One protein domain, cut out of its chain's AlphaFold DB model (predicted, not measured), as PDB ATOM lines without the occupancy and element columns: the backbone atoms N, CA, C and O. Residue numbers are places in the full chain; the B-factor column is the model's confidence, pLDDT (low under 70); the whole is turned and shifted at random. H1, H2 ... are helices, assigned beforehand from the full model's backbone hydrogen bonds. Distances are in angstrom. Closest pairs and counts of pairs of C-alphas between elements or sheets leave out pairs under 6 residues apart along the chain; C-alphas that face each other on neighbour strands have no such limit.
ATOM      1  N   HIS A 105      28.680  48.502 -46.728       98.19
ATOM      2  CA  HIS A 105      27.475  49.030 -47.362       98.19
ATOM      3  C   HIS A 105      26.249  49.085 -46.442       98.19
ATOM      4  O   HIS A 105      25.196  49.571 -46.848       98.19
ATOM      5  N   LEU A 106      26.348  48.649 -45.180       98.38
ATOM      6  CA  LEU A 106      25.197  48.656 -44.267       98.38
ATOM      7  C   LEU A 106      24.639  50.056 -43.993       98.38
ATOM      8  O   LEU A 106      23.435  50.210 -43.778       98.38
ATOM      9  N   ARG A 107      25.501  51.075 -44.008       98.56
ATOM     10  CA  ARG A 107      25.140  52.485 -43.787       98.56
ATOM     11  C   ARG A 107      24.715  53.214 -45.063       98.56
ATOM     12  O   ARG A 107      24.257  54.360 -44.979       98.56
ATOM     13  N   ASP A 108      24.835  52.576 -46.222       98.50
ATOM     14  CA  ASP A 108      24.399  53.169 -47.480       98.50
ATOM     15  C   ASP A 108      22.887  53.373 -47.470       98.50
ATOM     16  O   ASP A 108      22.141  52.703 -46.748       98.50
ATOM     17  N   ARG A 109      22.421  54.325 -48.278       98.38
ATOM     18  CA  ARG A 109      20.992  54.440 -48.567       98.38
ATOM     19  C   ARG A 109      20.559  53.266 -49.435       98.38
ATOM     20  O   ARG A 109      21.314  52.799 -50.287       98.38
ATOM     21  N   THR A 110      19.323  52.825 -49.244       98.06
ATOM     22  CA  THR A 110      18.694  51.877 -50.162       98.06
ATOM     23  C   THR A 110      18.694  52.440 -51.594       98.06
ATOM     24  O   THR A 110      18.605  53.661 -51.777       98.06
ATOM     25  N   PRO A 111      18.822  51.594 -52.635       98.06
ATOM     26  CA  PRO A 111      18.891  52.084 -54.007       98.06
ATOM     27  C   PRO A 111      17.658  52.931 -54.365       98.06
ATOM     28  O   PRO A 111      16.538  52.441 -54.215       98.06
ATOM     29  N   PRO A 112      17.799  54.152 -54.918       98.06
ATOM     30  CA  PRO A 112      16.650  55.033 -55.162       98.06
ATOM     31  C   PRO A 112      15.570  54.424 -56.066       98.06
ATOM     32  O   PRO A 112      14.383  54.696 -55.901       98.06
ATOM     33  N   ARG A 113      15.967  53.583 -57.031       98.06
ATOM     34  CA  ARG A 113      15.024  52.848 -57.891       98.06
ATOM     35  C   ARG A 113      14.233  51.798 -57.111       98.06
ATOM     36  O   ARG A 113      13.043  51.648 -57.359       98.06
ATOM     37  N   PHE A 114      14.883  51.104 -56.176       98.50
ATOM     38  CA  PHE A 114      14.222  50.150 -55.291       98.50
ATOM     39  C   PHE A 114      13.251  50.880 -54.360       98.50
ATOM     40  O   PHE A 114      12.089  50.497 -54.270       98.50
ATOM     41  N   ALA A 115      13.711  51.977 -53.751       98.38
ATOM     42  CA  ALA A 115      12.920  52.776 -52.829       98.38
ATOM     43  C   ALA A 115      11.614  53.273 -53.462       98.38
ATOM     44  O   ALA A 115      10.543  53.037 -52.917       98.38
ATOM     45  N   ARG A 116      11.683  53.842 -54.674       98.19
ATOM     46  CA  ARG A 116      10.485  54.262 -55.418       98.19
ATOM     47  C   ARG A 116       9.572  53.101 -55.808       98.19
ATOM     48  O   ARG A 116       8.361  53.246 -55.743       98.19
ATOM     49  N   ARG A 117      10.135  51.969 -56.247       98.25
ATOM     50  CA  ARG A 117       9.342  50.818 -56.720       98.25
ATOM     51  C   ARG A 117       8.546  50.154 -55.596       98.25
ATOM     52  O   ARG A 117       7.470  49.635 -55.860       98.25
ATOM     53  N   TYR A 118       9.085  50.139 -54.380       98.25
ATOM     54  CA  TYR A 118       8.504  49.419 -53.244       98.25
ATOM     55  C   TYR A 118       8.086  50.330 -52.087       98.25
ATOM     56  O   TYR A 118       7.966  49.835 -50.965       98.25
ATOM     57  N   ASP A 119       7.903  51.624 -52.366       97.31
ATOM     58  CA  ASP A 119       7.465  52.654 -51.417       97.31
ATOM     59  C   ASP A 119       8.257  52.650 -50.094       97.31
ATOM     60  O   ASP A 119       7.721  52.642 -48.990       97.31
ATOM     61  N   VAL A 120       9.585  52.577 -50.211       97.94
ATOM     62  CA  VAL A 120      10.504  52.676 -49.070       97.94
ATOM     63  C   VAL A 120      10.989  54.118 -48.966       97.94
ATOM     64  O   VAL A 120      11.374  54.714 -49.974       97.94
ATOM     65  N   ALA A 121      11.021  54.668 -47.749       98.06
ATOM     66  CA  ALA A 121      11.480  56.035 -47.518       98.06
ATOM     67  C   ALA A 121      12.892  56.252 -48.117       98.06
ATOM     68  O   ALA A 121      13.781  55.428 -47.867       98.06
ATOM     69  N   PRO A 122      13.139  57.324 -48.900       95.06
ATOM     70  CA  PRO A 122      14.388  57.501 -49.655       95.06
ATOM     71  C   PRO A 122      15.680  57.561 -48.823       95.06
ATOM     72  O   PRO A 122      16.777  57.382 -49.357       95.06
ATOM     73  N   ASP A 123      15.575  57.856 -47.530       97.31
ATOM     74  CA  ASP A 123      16.678  57.929 -46.574       97.31
ATOM     75  C   ASP A 123      16.908  56.623 -45.796       97.31
ATOM     76  O   ASP A 123      17.916  56.516 -45.088       97.31
ATOM     77  N   THR A 124      16.042  55.617 -45.990       98.69
ATOM     78  CA  THR A 124      16.180  54.277 -45.408       98.69
ATOM     79  C   THR A 124      17.560  53.720 -45.722       98.69
ATOM     80  O   THR A 124      17.986  53.667 -46.882       98.69
ATOM     81  N   ARG A 125      18.265  53.285 -44.681       98.69
ATOM     82  CA  ARG A 125      19.578  52.649 -44.775       98.69
ATOM     83  C   ARG A 125      19.449  51.164 -45.063       98.69
ATOM     84  O   ARG A 125      18.458  50.539 -44.693       98.69
ATOM     85  N   VAL A 126      20.477  50.585 -45.677       98.69
ATOM     86  CA  VAL A 126      20.519  49.146 -45.972       98.69
ATOM     87  C   VAL A 126      20.230  48.324 -44.717       98.69
ATOM     88  O   VAL A 126      19.318  47.507 -44.745       98.69
ATOM     89  N   TRP A 127      20.903  48.585 -43.590       98.69
ATOM     90  CA  TRP A 127      20.660  47.833 -42.351       98.69
ATOM     91  C   TRP A 127      19.204  47.928 -41.856       98.69
ATOM     92  O   TRP A 127      18.683  46.949 -41.327       98.69
ATOM     93  N   GLN A 128      18.530  49.068 -42.057       98.75
ATOM     94  CA  GLN A 128      17.117  49.237 -41.692       98.75
ATOM     95  C   GLN A 128      16.231  48.370 -42.582       98.75
ATOM     96  O   GLN A 128      15.369  47.662 -42.076       98.75
ATOM     97  N   LEU A 129      16.493  48.359 -43.893       98.56
ATOM     98  CA  LEU A 129      15.767  47.502 -44.825       98.56
ATOM     99  C   LEU A 129      15.969  46.014 -44.511       98.56
ATOM    100  O   LEU A 129      15.012  45.249 -44.579       98.56
ATOM    101  N   LEU A 130      17.189  45.600 -44.141       98.38
ATOM    102  CA  LEU A 130      17.462  44.221 -43.720       98.38
ATOM    103  C   LEU A 130      16.679  43.854 -42.465       98.38
ATOM    104  O   LEU A 130      16.116  42.765 -42.406       98.38
ATOM    105  N   LYS A 131      16.604  44.768 -41.493       98.31
ATOM    106  CA  LYS A 131      15.778  44.582 -40.301       98.31
ATOM    107  C   LYS A 131      14.306  44.404 -40.682       98.31
ATOM    108  O   LYS A 131      13.701  43.421 -40.278       98.31
ATOM    109  N   THR A 132      13.766  45.263 -41.549       98.25
ATOM    110  CA  THR A 132      12.393  45.121 -42.061       98.25
ATOM    111  C   THR A 132      12.174  43.788 -42.778       98.25
ATOM    112  O   THR A 132      11.140  43.163 -42.583       98.25
ATOM    113  N   ALA A 133      13.134  43.333 -43.588       98.06
ATOM    114  CA  ALA A 133      13.040  42.052 -44.280       98.06
ATOM    115  C   ALA A 133      13.081  40.857 -43.317       98.06
ATOM    116  O   ALA A 133      12.523  39.820 -43.637       98.06
ATOM    117  N   VAL A 134      13.728  40.972 -42.157       97.56
ATOM    118  CA  VAL A 134      13.707  39.924 -41.125       97.56
ATOM    119  C   VAL A 134      12.399  39.946 -40.339       97.56
ATOM    120  O   VAL A 134      11.788  38.898 -40.150       97.56
ATOM    121  N   ASP A 135      11.956  41.130 -39.912       97.44
ATOM    122  CA  ASP A 135      10.721  41.300 -39.137       97.44
ATOM    123  C   ASP A 135       9.486  40.940 -39.976       97.44
ATOM    124  O   ASP A 135       8.482  40.437 -39.477       97.44
ATOM    125  N   THR A 136       9.541  41.202 -41.281       97.19
ATOM    126  CA  THR A 136       8.494  40.868 -42.246       97.19
ATOM    127  C   THR A 136       9.145  40.382 -43.542       97.19
ATOM    128  O   THR A 136       9.385  41.192 -44.446       97.19
ATOM    129  N   PRO A 137       9.403  39.061 -43.665       97.25
ATOM    130  CA  PRO A 137      10.010  38.454 -44.846       97.25
ATOM    131  C   PRO A 137       9.411  38.965 -46.147       97.25
ATOM    132  O   PRO A 137       8.189  39.065 -46.303       97.25
ATOM    133  N   PHE A 138      10.278  39.312 -47.094       97.81
ATOM    134  CA  PHE A 138       9.872  39.846 -48.386       97.81
ATOM    135  C   PHE A 138       9.441  38.724 -49.337       97.81
ATOM    136  O   PHE A 138       9.949  37.603 -49.256       97.81
ATOM    137  N   PRO A 139       8.538  39.003 -50.293       95.75
ATOM    138  CA  PRO A 139       8.442  38.188 -51.500       95.75
ATOM    139  C   PRO A 139       9.803  38.128 -52.211       95.75
ATOM    140  O   PRO A 139      10.537  39.123 -52.211       95.75
ATOM    141  N   ARG A 140      10.124  36.995 -52.853       94.12
ATOM    142  CA  ARG A 140      11.417  36.792 -53.541       94.12
ATOM    143  C   ARG A 140      11.729  37.917 -54.530       94.12
ATOM    144  O   ARG A 140      12.826  38.455 -54.497       94.12
ATOM    145  N   GLU A 141      10.746  38.340 -55.322       95.31
ATOM    146  CA  GLU A 141      10.915  39.426 -56.298       95.31
ATOM    147  C   GLU A 141      11.427  40.724 -55.653       95.31
ATOM    148  O   GLU A 141      12.341  41.359 -56.174       95.31
ATOM    149  N   LYS A 142      10.881  41.111 -54.491       97.75
ATOM    150  CA  LYS A 142      11.318  42.316 -53.773       97.75
ATOM    151  C   LYS A 142      12.742  42.152 -53.239       97.75
ATOM    152  O   LYS A 142      13.529  43.092 -53.318       97.75
ATOM    153  N   TRP A 143      13.093  40.976 -52.723       97.62
ATOM    154  CA  TRP A 143      14.455  40.691 -52.268       97.62
ATOM    155  C   TRP A 143      15.472  40.747 -53.415       97.62
ATOM    156  O   TRP A 143      16.476  41.452 -53.323       97.62
ATOM    157  N   ASP A 144      15.172  40.096 -54.535       96.50
ATOM    158  CA  ASP A 144      16.039  40.091 -55.713       96.50
ATOM    159  C   ASP A 144      16.147  41.481 -56.351       96.50
ATOM    160  O   ASP A 144      17.224  41.884 -56.790       96.50
ATOM    161  N   ALA A 145      15.066  42.265 -56.359       98.06
ATOM    162  CA  ALA A 145      15.104  43.652 -56.807       98.06
ATOM    163  C   ALA A 145      16.000  44.519 -55.910       98.06
ATOM    164  O   ALA A 145      16.758  45.338 -56.426       98.06
ATOM    165  N   PHE A 146      15.957  44.342 -54.583       98.38
ATOM    166  CA  PHE A 146      16.859  45.050 -53.670       98.38
ATOM    167  C   PHE A 146      18.325  44.746 -53.992       98.38
ATOM    168  O   PHE A 146      19.132  45.666 -54.146       98.38
ATOM    169  N   LEU A 147      18.661  43.464 -54.133       97.75
ATOM    170  CA  LEU A 147      20.026  43.022 -54.394       97.75
ATOM    171  C   LEU A 147      20.513  43.430 -55.794       97.75
ATOM    172  O   LEU A 147      21.590  44.006 -55.924       97.75
ATOM    173  N   SER A 148      19.712  43.220 -56.841       97.50
ATOM    174  CA  SER A 148      20.084  43.569 -58.223       97.50
ATOM    175  C   SER A 148      20.192  45.077 -58.473       97.50
ATOM    176  O   SER A 148      21.003  45.512 -59.291       97.50
ATOM    177  N   LEU A 149      19.411  45.897 -57.758       98.25
ATOM    178  CA  LEU A 149      19.496  47.360 -57.833       98.25
ATOM    179  C   LEU A 149      20.580  47.946 -56.920       98.25
ATOM    180  O   LEU A 149      20.865  49.137 -57.033       98.25
ATOM    181  N   SER A 150      21.184  47.142 -56.041       98.38
ATOM    182  CA  SER A 150      22.306  47.544 -55.191       98.38
ATOM    183  C   SER A 150      23.625  47.351 -55.946       98.38
ATOM    184  O   SER A 150      24.054  46.208 -56.121       98.38
ATOM    185  N   PRO A 151      24.324  48.422 -56.384       97.62
ATOM    186  CA  PRO A 151      25.503  48.277 -57.248       97.62
ATOM    187  C   PRO A 151      26.617  47.432 -56.619       97.62
ATOM    188  O   PRO A 151      27.290  46.665 -57.309       97.62
ATOM    189  N   TRP A 152      26.775  47.532 -55.297       97.50
ATOM    190  CA  TRP A 152      27.756  46.777 -54.524       97.50
ATOM    191  C   TRP A 152      27.486  45.269 -54.498       97.50
ATOM    192  O   TRP A 152      28.443  44.493 -54.467       97.50
ATOM    193  N   PHE A 153      26.219  44.847 -54.546       97.88
ATOM    194  CA  PHE A 153      25.842  43.439 -54.640       97.88
ATOM    195  C   PHE A 153      25.879  42.975 -56.090       97.88
ATOM    196  O   PHE A 153      26.532  41.987 -56.409       97.88
ATOM    197  N   GLN A 154      25.256  43.736 -56.991       97.50
ATOM    198  CA  GLN A 154      25.133  43.379 -58.401       97.50
ATOM    199  C   GLN A 154      26.488  43.186 -59.087       97.50
ATOM    200  O   GLN A 154      26.632  42.282 -59.915       97.50
ATOM    201  N   LYS A 155      27.500  43.988 -58.731       97.62
ATOM    202  CA  LYS A 155      28.883  43.817 -59.204       97.62
ATOM    203  C   LYS A 155      29.492  42.473 -58.780       97.62
ATOM    204  O   LYS A 155      30.308  41.929 -59.510       97.62
ATOM    205  N   ASN A 156      29.076  41.937 -57.635       97.62
ATOM    206  CA  ASN A 156      29.611  40.725 -57.011       97.62
ATOM    207  C   ASN A 156      28.650  39.523 -57.082       97.62
ATOM    208  O   ASN A 156      28.875  38.517 -56.413       97.62
ATOM    209  N   ARG A 157      27.583  39.601 -57.887       96.94
ATOM    210  CA  ARG A 157      26.521  38.579 -57.956       96.94
ATOM    211  C   ARG A 157      27.002  37.172 -58.337       96.94
ATOM    212  O   ARG A 157      26.281  36.223 -58.080       96.94
ATOM    213  N   HIS A 158      28.180  37.059 -58.954       97.62
ATOM    214  CA  HIS A 158      28.784  35.786 -59.365       97.62
ATOM    215  C   HIS A 158      29.971  35.361 -58.488       97.62
ATOM    216  O   HIS A 158      30.738  34.472 -58.852       97.62
ATOM    217  N   ALA A 185      21.366  33.623 -35.218       94.12
ATOM    218  CA  ALA A 185      22.500  34.490 -34.890       94.12
ATOM    219  C   ALA A 185      22.867  35.489 -36.012       94.12
ATOM    220  O   ALA A 185      23.461  36.542 -35.741       94.12
ATOM    221  N   MET A 186      22.516  35.185 -37.267       95.81
ATOM    222  CA  MET A 186      22.792  36.047 -38.422       95.81
ATOM    223  C   MET A 186      21.848  37.249 -38.493       95.81
ATOM    224  O   MET A 186      22.227  38.272 -39.059       95.81
ATOM    225  N   VAL A 187      20.651  37.131 -37.913       95.88
ATOM    226  CA  VAL A 187      19.585  38.141 -37.989       95.88
ATOM    227  C   VAL A 187      19.293  38.829 -36.656       95.88
ATOM    228  O   VAL A 187      18.569  39.819 -36.617       95.88
ATOM    229  N   ARG A 188      19.892  38.354 -35.559       95.00
ATOM    230  CA  ARG A 188      19.825  39.031 -34.263       95.00
ATOM    231  C   ARG A 188      20.617  40.342 -34.277       95.00
ATOM    232  O   ARG A 188      21.750  40.378 -34.776       95.00
ATOM    233  N   ASP A 189      20.032  41.375 -33.671       95.56
ATOM    234  CA  ASP A 189      20.651  42.683 -33.430       95.56
ATOM    235  C   ASP A 189      21.141  43.367 -34.722       95.56
ATOM    236  O   ASP A 189      22.260  43.881 -34.791       95.56
ATOM    237  N   ILE A 190      20.324  43.340 -35.787       97.12
ATOM    238  CA  ILE A 190      20.659  44.033 -37.040       97.12
ATOM    239  C   ILE A 190      20.798  45.533 -36.775       97.12
ATOM    240  O   ILE A 190      19.861  46.209 -36.348       97.12
ATOM    241  N   GLY A 191      21.981  46.045 -37.095       97.31
ATOM    242  CA  GLY A 191      22.356  47.441 -36.961       97.31
ATOM    243  C   GLY A 191      23.513  47.787 -37.897       97.31
ATOM    244  O   GLY A 191      24.027  46.909 -38.597       97.31
ATOM    245  N   PRO A 192      23.953  49.054 -37.915       97.06
ATOM    246  CA  PRO A 192      24.941  49.544 -38.876       97.06
ATOM    247  C   PRO A 192      26.329  48.894 -38.743       97.06
ATOM    248  O   PRO A 192      27.103  48.935 -39.696       97.06
ATOM    249  N   ASP A 193      26.643  48.290 -37.593       95.38
ATOM    250  CA  ASP A 193      27.946  47.666 -37.302       95.38
ATOM    251  C   ASP A 193      27.939  46.137 -37.305       95.38
ATOM    252  O   ASP A 193      28.999  45.516 -37.171       95.38
ATOM    253  N   LYS A 194      26.759  45.527 -37.477       95.31
ATOM    254  CA  LYS A 194      26.576  44.075 -37.498       95.31
ATOM    255  C   LYS A 194      27.362  43.465 -38.656       95.31
ATOM    256  O   LYS A 194      27.388  44.010 -39.751       95.31
ATOM    257  N   GLN A 195      27.958  42.292 -38.443       95.62
ATOM    258  CA  GLN A 195      28.466  41.494 -39.559       95.62
ATOM    259  C   GLN A 195      27.285  40.881 -40.327       95.62
ATOM    260  O   GLN A 195      26.539  40.087 -39.737       95.62
ATOM    261  N   PRO A 196      27.075  41.226 -41.610       95.75
ATOM    262  CA  PRO A 196      25.864  40.857 -42.343       95.75
ATOM    263  C   PRO A 196      25.963  39.449 -42.948       95.75
ATOM    264  O   PRO A 196      25.851  39.258 -44.159       95.75
ATOM    265  N   TRP A 197      26.146  38.439 -42.095       96.00
ATOM    266  CA  TRP A 197      26.216  37.025 -42.493       96.00
ATOM    267  C   TRP A 197      25.005  36.559 -43.301       96.00
ATOM    268  O   TRP A 197      25.136  35.686 -44.157       96.00
ATOM    269  N   LEU A 198      23.844  37.184 -43.081       95.25
ATOM    270  CA  LEU A 198      22.604  36.892 -43.797       95.25
ATOM    271  C   LEU A 198      22.730  37.041 -45.322       95.25
ATOM    272  O   LEU A 198      21.978  36.404 -46.056       95.25
ATOM    273  N   HIS A 199      23.677  37.853 -45.809       95.38
ATOM    274  CA  HIS A 199      23.941  38.013 -47.239       95.38
ATOM    275  C   HIS A 199      24.754  36.868 -47.850       95.38
ATOM    276  O   HIS A 199      24.888  36.832 -49.065       95.38
ATOM    277  N   ASN A 200      25.282  35.935 -47.052       93.56
ATOM    278  CA  ASN A 200      26.168  34.857 -47.499       93.56
ATOM    279  C   ASN A 200      25.506  33.470 -47.407       93.56
ATOM    280  O   ASN A 200      26.155  32.494 -47.036       93.56
ATOM    281  N   SER A 201      24.195  33.391 -47.648       95.44
ATOM    282  CA  SER A 201      23.430  32.139 -47.591       95.44
ATOM    283  C   SER A 201      22.703  31.877 -48.905       95.44
ATOM    284  O   SER A 201      22.018  32.767 -49.411       95.44
ATOM    285  N   VAL A 202      22.819  30.651 -49.423       96.19
ATOM    286  CA  VAL A 202      22.076  30.182 -50.609       96.19
ATOM    287  C   VAL A 202      20.572  30.362 -50.389       96.19
ATOM    288  O   VAL A 202      19.892  31.035 -51.164       96.19
ATOM    289  N   TYR A 203      20.068  29.835 -49.277       96.75
ATOM    290  CA  TYR A 203      18.693  30.000 -48.836       96.75
ATOM    291  C   TYR A 203      18.562  31.193 -47.890       96.75
ATOM    292  O   TYR A 203      19.263  31.315 -46.883       96.75
ATOM    293  N   ALA A 204      17.610  32.063 -48.206       96.81
ATOM    294  CA  ALA A 204      17.311  33.298 -47.499       96.81
ATOM    295  C   ALA A 204      16.123  33.086 -46.547       96.81
ATOM    296  O   ALA A 204      15.127  33.802 -46.593       96.81
ATOM    297  N   THR A 205      16.230  32.056 -45.704       96.06
ATOM    298  CA  THR A 205      15.159  31.519 -44.842       96.06
ATOM    299  C   THR A 205      14.571  32.509 -43.838       96.06
ATOM    300  O   THR A 205      13.528  32.226 -43.258       96.06
ATOM    301  N   ARG A 206      15.235  33.641 -43.589       96.62
ATOM    302  CA  ARG A 206      14.809  34.666 -42.626       96.62
ATOM    303  C   ARG A 206      14.412  35.980 -43.279       96.62
ATOM    304  O   ARG A 206      13.712  36.751 -42.644       96.62
ATOM    305  N   THR A 207      14.843  36.248 -44.511       97.00
ATOM    306  CA  THR A 207      14.539  37.507 -45.213       97.00
ATOM    307  C   THR A 207      13.557  37.345 -46.366       97.00
ATOM    308  O   THR A 207      13.014  38.339 -46.852       97.00
ATOM    309  N   VAL A 208      13.314  36.110 -46.813       97.06
ATOM    310  CA  VAL A 208      12.443  35.795 -47.948       97.06
ATOM    311  C   VAL A 208      11.386  34.782 -47.524       97.06
ATOM    312  O   VAL A 208      11.694  33.771 -46.897       97.06
ATOM    313  N   ARG A 209      10.129  35.049 -47.890       95.06
ATOM    314  CA  ARG A 209       9.008  34.125 -47.670       95.06
ATOM    315  C   ARG A 209       9.256  32.798 -48.390       95.06
ATOM    316  O   ARG A 209       9.847  32.772 -49.472       95.06
ATOM    317  N   ALA A 210       8.767  31.706 -47.810       89.88
ATOM    318  CA  ALA A 210       8.612  30.462 -48.557       89.88
ATOM    319  C   ALA A 210       7.628  30.668 -49.725       89.88
ATOM    320  O   ALA A 210       6.765  31.549 -49.671       89.88
ATOM    321  N   HIS A 211       7.794  29.885 -50.787       80.81
ATOM    322  CA  HIS A 211       6.862  29.846 -51.914       80.81
ATOM    323  C   HIS A 211       5.570  29.131 -51.525       80.81
ATOM    324  O   HIS A 211       5.543  28.366 -50.561       80.81
ATOM    325  N   GLU A 212       4.501  29.379 -52.284       82.81
ATOM    326  CA  GLU A 212       3.193  28.745 -52.060       82.81
ATOM    327  C   GLU A 212       3.253  27.214 -52.195       82.81
ATOM    328  O   GLU A 212       2.521  26.505 -51.513       82.81
ATOM    329  N   ASP A 213       4.178  26.702 -53.012       83.50
ATOM    330  CA  ASP A 213       4.461  25.271 -53.190       83.50
ATOM    331  C   ASP A 213       5.315  24.655 -52.059       83.50
ATOM    332  O   ASP A 213       5.666  23.476 -52.108       83.50
ATOM    333  N   GLY A 214       5.666  25.445 -51.039       81.69
ATOM    334  CA  GLY A 214       6.517  25.034 -49.924       81.69
ATOM    335  C   GLY A 214       8.021  25.151 -50.190       81.69
ATOM    336  O   GLY A 214       8.814  24.843 -49.296       81.69
ATOM    337  N   ALA A 215       8.456  25.616 -51.369       86.75
ATOM    338  CA  ALA A 215       9.875  25.792 -51.653       86.75
ATOM    339  C   ALA A 215      10.495  26.912 -50.799       86.75
ATOM    340  O   ALA A 215       9.955  28.012 -50.645       86.75
ATOM    341  N   THR A 216      11.690  26.653 -50.271       91.25
ATOM    342  CA  THR A 216      12.408  27.598 -49.410       91.25
ATOM    343  C   THR A 216      12.774  28.885 -50.161       91.25
ATOM    344  O   THR A 216      13.307  28.856 -51.277       91.25
ATOM    345  N   GLY A 217      12.543  30.037 -49.524       92.69
ATOM    346  CA  GLY A 217      13.032  31.329 -50.002       92.69
ATOM    347  C   GLY A 217      14.555  31.315 -50.183       92.69
ATOM    348  O   GLY A 217      15.294  30.823 -49.330       92.69
ATOM    349  N   HIS A 218      15.050  31.843 -51.299       94.75
ATOM    350  CA  HIS A 218      16.477  31.856 -51.618       94.75
ATOM    351  C   HIS A 218      16.899  33.172 -52.251       94.75
ATOM    352  O   HIS A 218      16.064  33.912 -52.772       94.75
ATOM    353  N   THR A 219      18.202  33.442 -52.190       93.44
ATOM    354  CA  THR A 219      18.825  34.546 -52.921       93.44
ATOM    355  C   THR A 219      19.190  34.042 -54.310       93.44
ATOM    356  O   THR A 219      20.076  33.196 -54.422       93.44
ATOM    357  N   THR A 220      18.536  34.556 -55.355       94.38
ATOM    358  CA  THR A 220      18.657  34.019 -56.724       94.38
ATOM    359  C   THR A 220      20.109  33.963 -57.205       94.38
ATOM    360  O   THR A 220      20.560  32.918 -57.656       94.38
ATOM    361  N   ALA A 221      20.895  35.022 -56.975       94.69
ATOM    362  CA  ALA A 221      22.315  35.056 -57.345       94.69
ATOM    363  C   ALA A 221      23.133  33.882 -56.762       94.69
ATOM    364  O   ALA A 221      23.901  33.240 -57.474       94.69
ATOM    365  N   TRP A 222      22.939  33.562 -55.479       96.00
ATOM    366  CA  TRP A 222      23.659  32.466 -54.820       96.00
ATOM    367  C   TRP A 222      23.102  31.098 -55.175       96.00
ATOM    368  O   TRP A 222      23.868  30.146 -55.293       96.00
ATOM    369  N   PHE A 223      21.785  30.989 -55.335       95.44
ATOM    370  CA  PHE A 223      21.137  29.743 -55.716       95.44
ATOM    371  C   PHE A 223      21.554  29.298 -57.123       95.44
ATOM    372  O   PHE A 223      21.918  28.135 -57.317       95.44
ATOM    373  N   ASP A 224      21.584  30.232 -58.072       95.50
ATOM    374  CA  ASP A 224      21.988  29.974 -59.453       95.50
ATOM    375  C   ASP A 224      23.471  29.604 -59.539       95.50
ATOM    376  O   ASP A 224      23.817  28.577 -60.128       95.50
ATOM    377  N   ASP A 225      24.348  30.378 -58.891       96.69
ATOM    378  CA  ASP A 225      25.778  30.073 -58.816       96.69
ATOM    379  C   ASP A 225      26.023  28.697 -58.173       96.69
ATOM    380  O   ASP A 225      26.770  27.878 -58.713       96.69
ATOM    381  N   PHE A 226      25.373  28.405 -57.040       95.25
ATOM    382  CA  PHE A 226      25.503  27.117 -56.358       95.25
ATOM    383  C   PHE A 226      25.067  25.958 -57.256       95.25
ATOM    384  O   PHE A 226      25.771  24.949 -57.335       95.25
ATOM    385  N   THR A 227      23.936  26.108 -57.948       92.88
ATOM    386  CA  THR A 227      23.394  25.101 -58.868       92.88
ATOM    387  C   THR A 227      24.328  24.881 -60.057       92.88
ATOM    388  O   THR A 227      24.634  23.734 -60.389       92.88
ATOM    389  N   ALA A 228      24.852  25.957 -60.650       92.38
ATOM    390  CA  ALA A 228      25.802  25.897 -61.759       92.38
ATOM    391  C   ALA A 228      27.133  25.226 -61.373       92.38
ATOM    392  O   ALA A 228      27.788  24.599 -62.205       92.38
ATOM    393  N   LEU A 229      27.535  25.323 -60.103       92.69
ATOM    394  CA  LEU A 229      28.751  24.693 -59.592       92.69
ATOM    395  C   LEU A 229      28.624  23.180 -59.359       92.69
ATOM    396  O   LEU A 229      29.668  22.523 -59.224       92.69
ATOM    397  N   GLN A 230      27.405  22.624 -59.311       88.62
ATOM    398  CA  GLN A 230      27.178  21.194 -59.088       88.62
ATOM    399  C   GLN A 230      27.556  20.388 -60.336       88.62
ATOM    400  O   GLN A 230      26.851  20.404 -61.347       88.62
ATOM    401  N   ARG A 231      28.652  19.625 -60.270       76.31
ATOM    402  CA  ARG A 231      29.052  18.741 -61.375       76.31
ATOM    403  C   ARG A 231      28.215  17.460 -61.358       76.31
ATOM    404  O   ARG A 231      27.862  16.996 -60.275       76.31
ATOM    405  N   PRO A 232      27.978  16.803 -62.509       75.12
ATOM    406  CA  PRO A 232      27.277  15.518 -62.550       75.12
ATOM    407  C   PRO A 232      27.877  14.469 -61.604       75.12
ATOM    408  O   PRO A 232      27.143  13.780 -60.909       75.12
TER     409      PRO A 232
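This is residues 105 to 158 and 185 to 232 of the 245 residues of an uncharacterized protein of Streptomyces qinglanensis (UniProt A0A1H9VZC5). H3 sits near the middle of a loop-rich helical body, with H1 beside it running the other way and H6 towards one end of the long axis. The printed part has 102 residues with six named helices, H1 to H6 in order, and no named strand; it is all helix by class, with 44 residues in helices. It is compact, with a radius of gyration of the C-alphas of 13.5 A, and spans 46 by 28 by 27 A.

H3, residues 140 to 149, measures 14.0 A; H2, 126 to 135, 14.3 A; H6, 220 to 229, 14.0 A. H1 is 112 to 117, H4 151 to 154, H5 197 to 200. C-alpha 112 is at (16.650, 55.033, -55.162), C-alpha 229 at (28.751, 24.693, -59.592).

H3 touches H1 at a shallow tilt of 25 degrees, opposite ways; their closest C-alphas, Phe 114 and Phe 146, are 6.0 A apart. H3 and H4 only just touch, with 3 pairs of C-alphas within 8 A, only at the corner; the closest, Ser 148 and Gln 154, are 5.1 A apart. H3 and H6 are close but not clearly touching, about perpendicular at 89 degrees; their closest C-alphas, Asp 144 and Thr 220, are 6.7 A apart. H2 and H3 are near each other, with 5 pairs of C-alphas within 10 A. H5 touches no helix. Every O i to N i+4 pair is within hydrogen-bond range in H1, H2, H3 and H6; H4 and H5 are too short for one.

The C-alphas farthest apart, Asp 123 and Pro 232, are 46.5 A apart. Residues 159 to 184 are not printed; C-alphas 158 and 185 are 25.3 A apart across the cut. The link H5 to H6 is long, 19 residues. No printed residue has a pLDDT under 70.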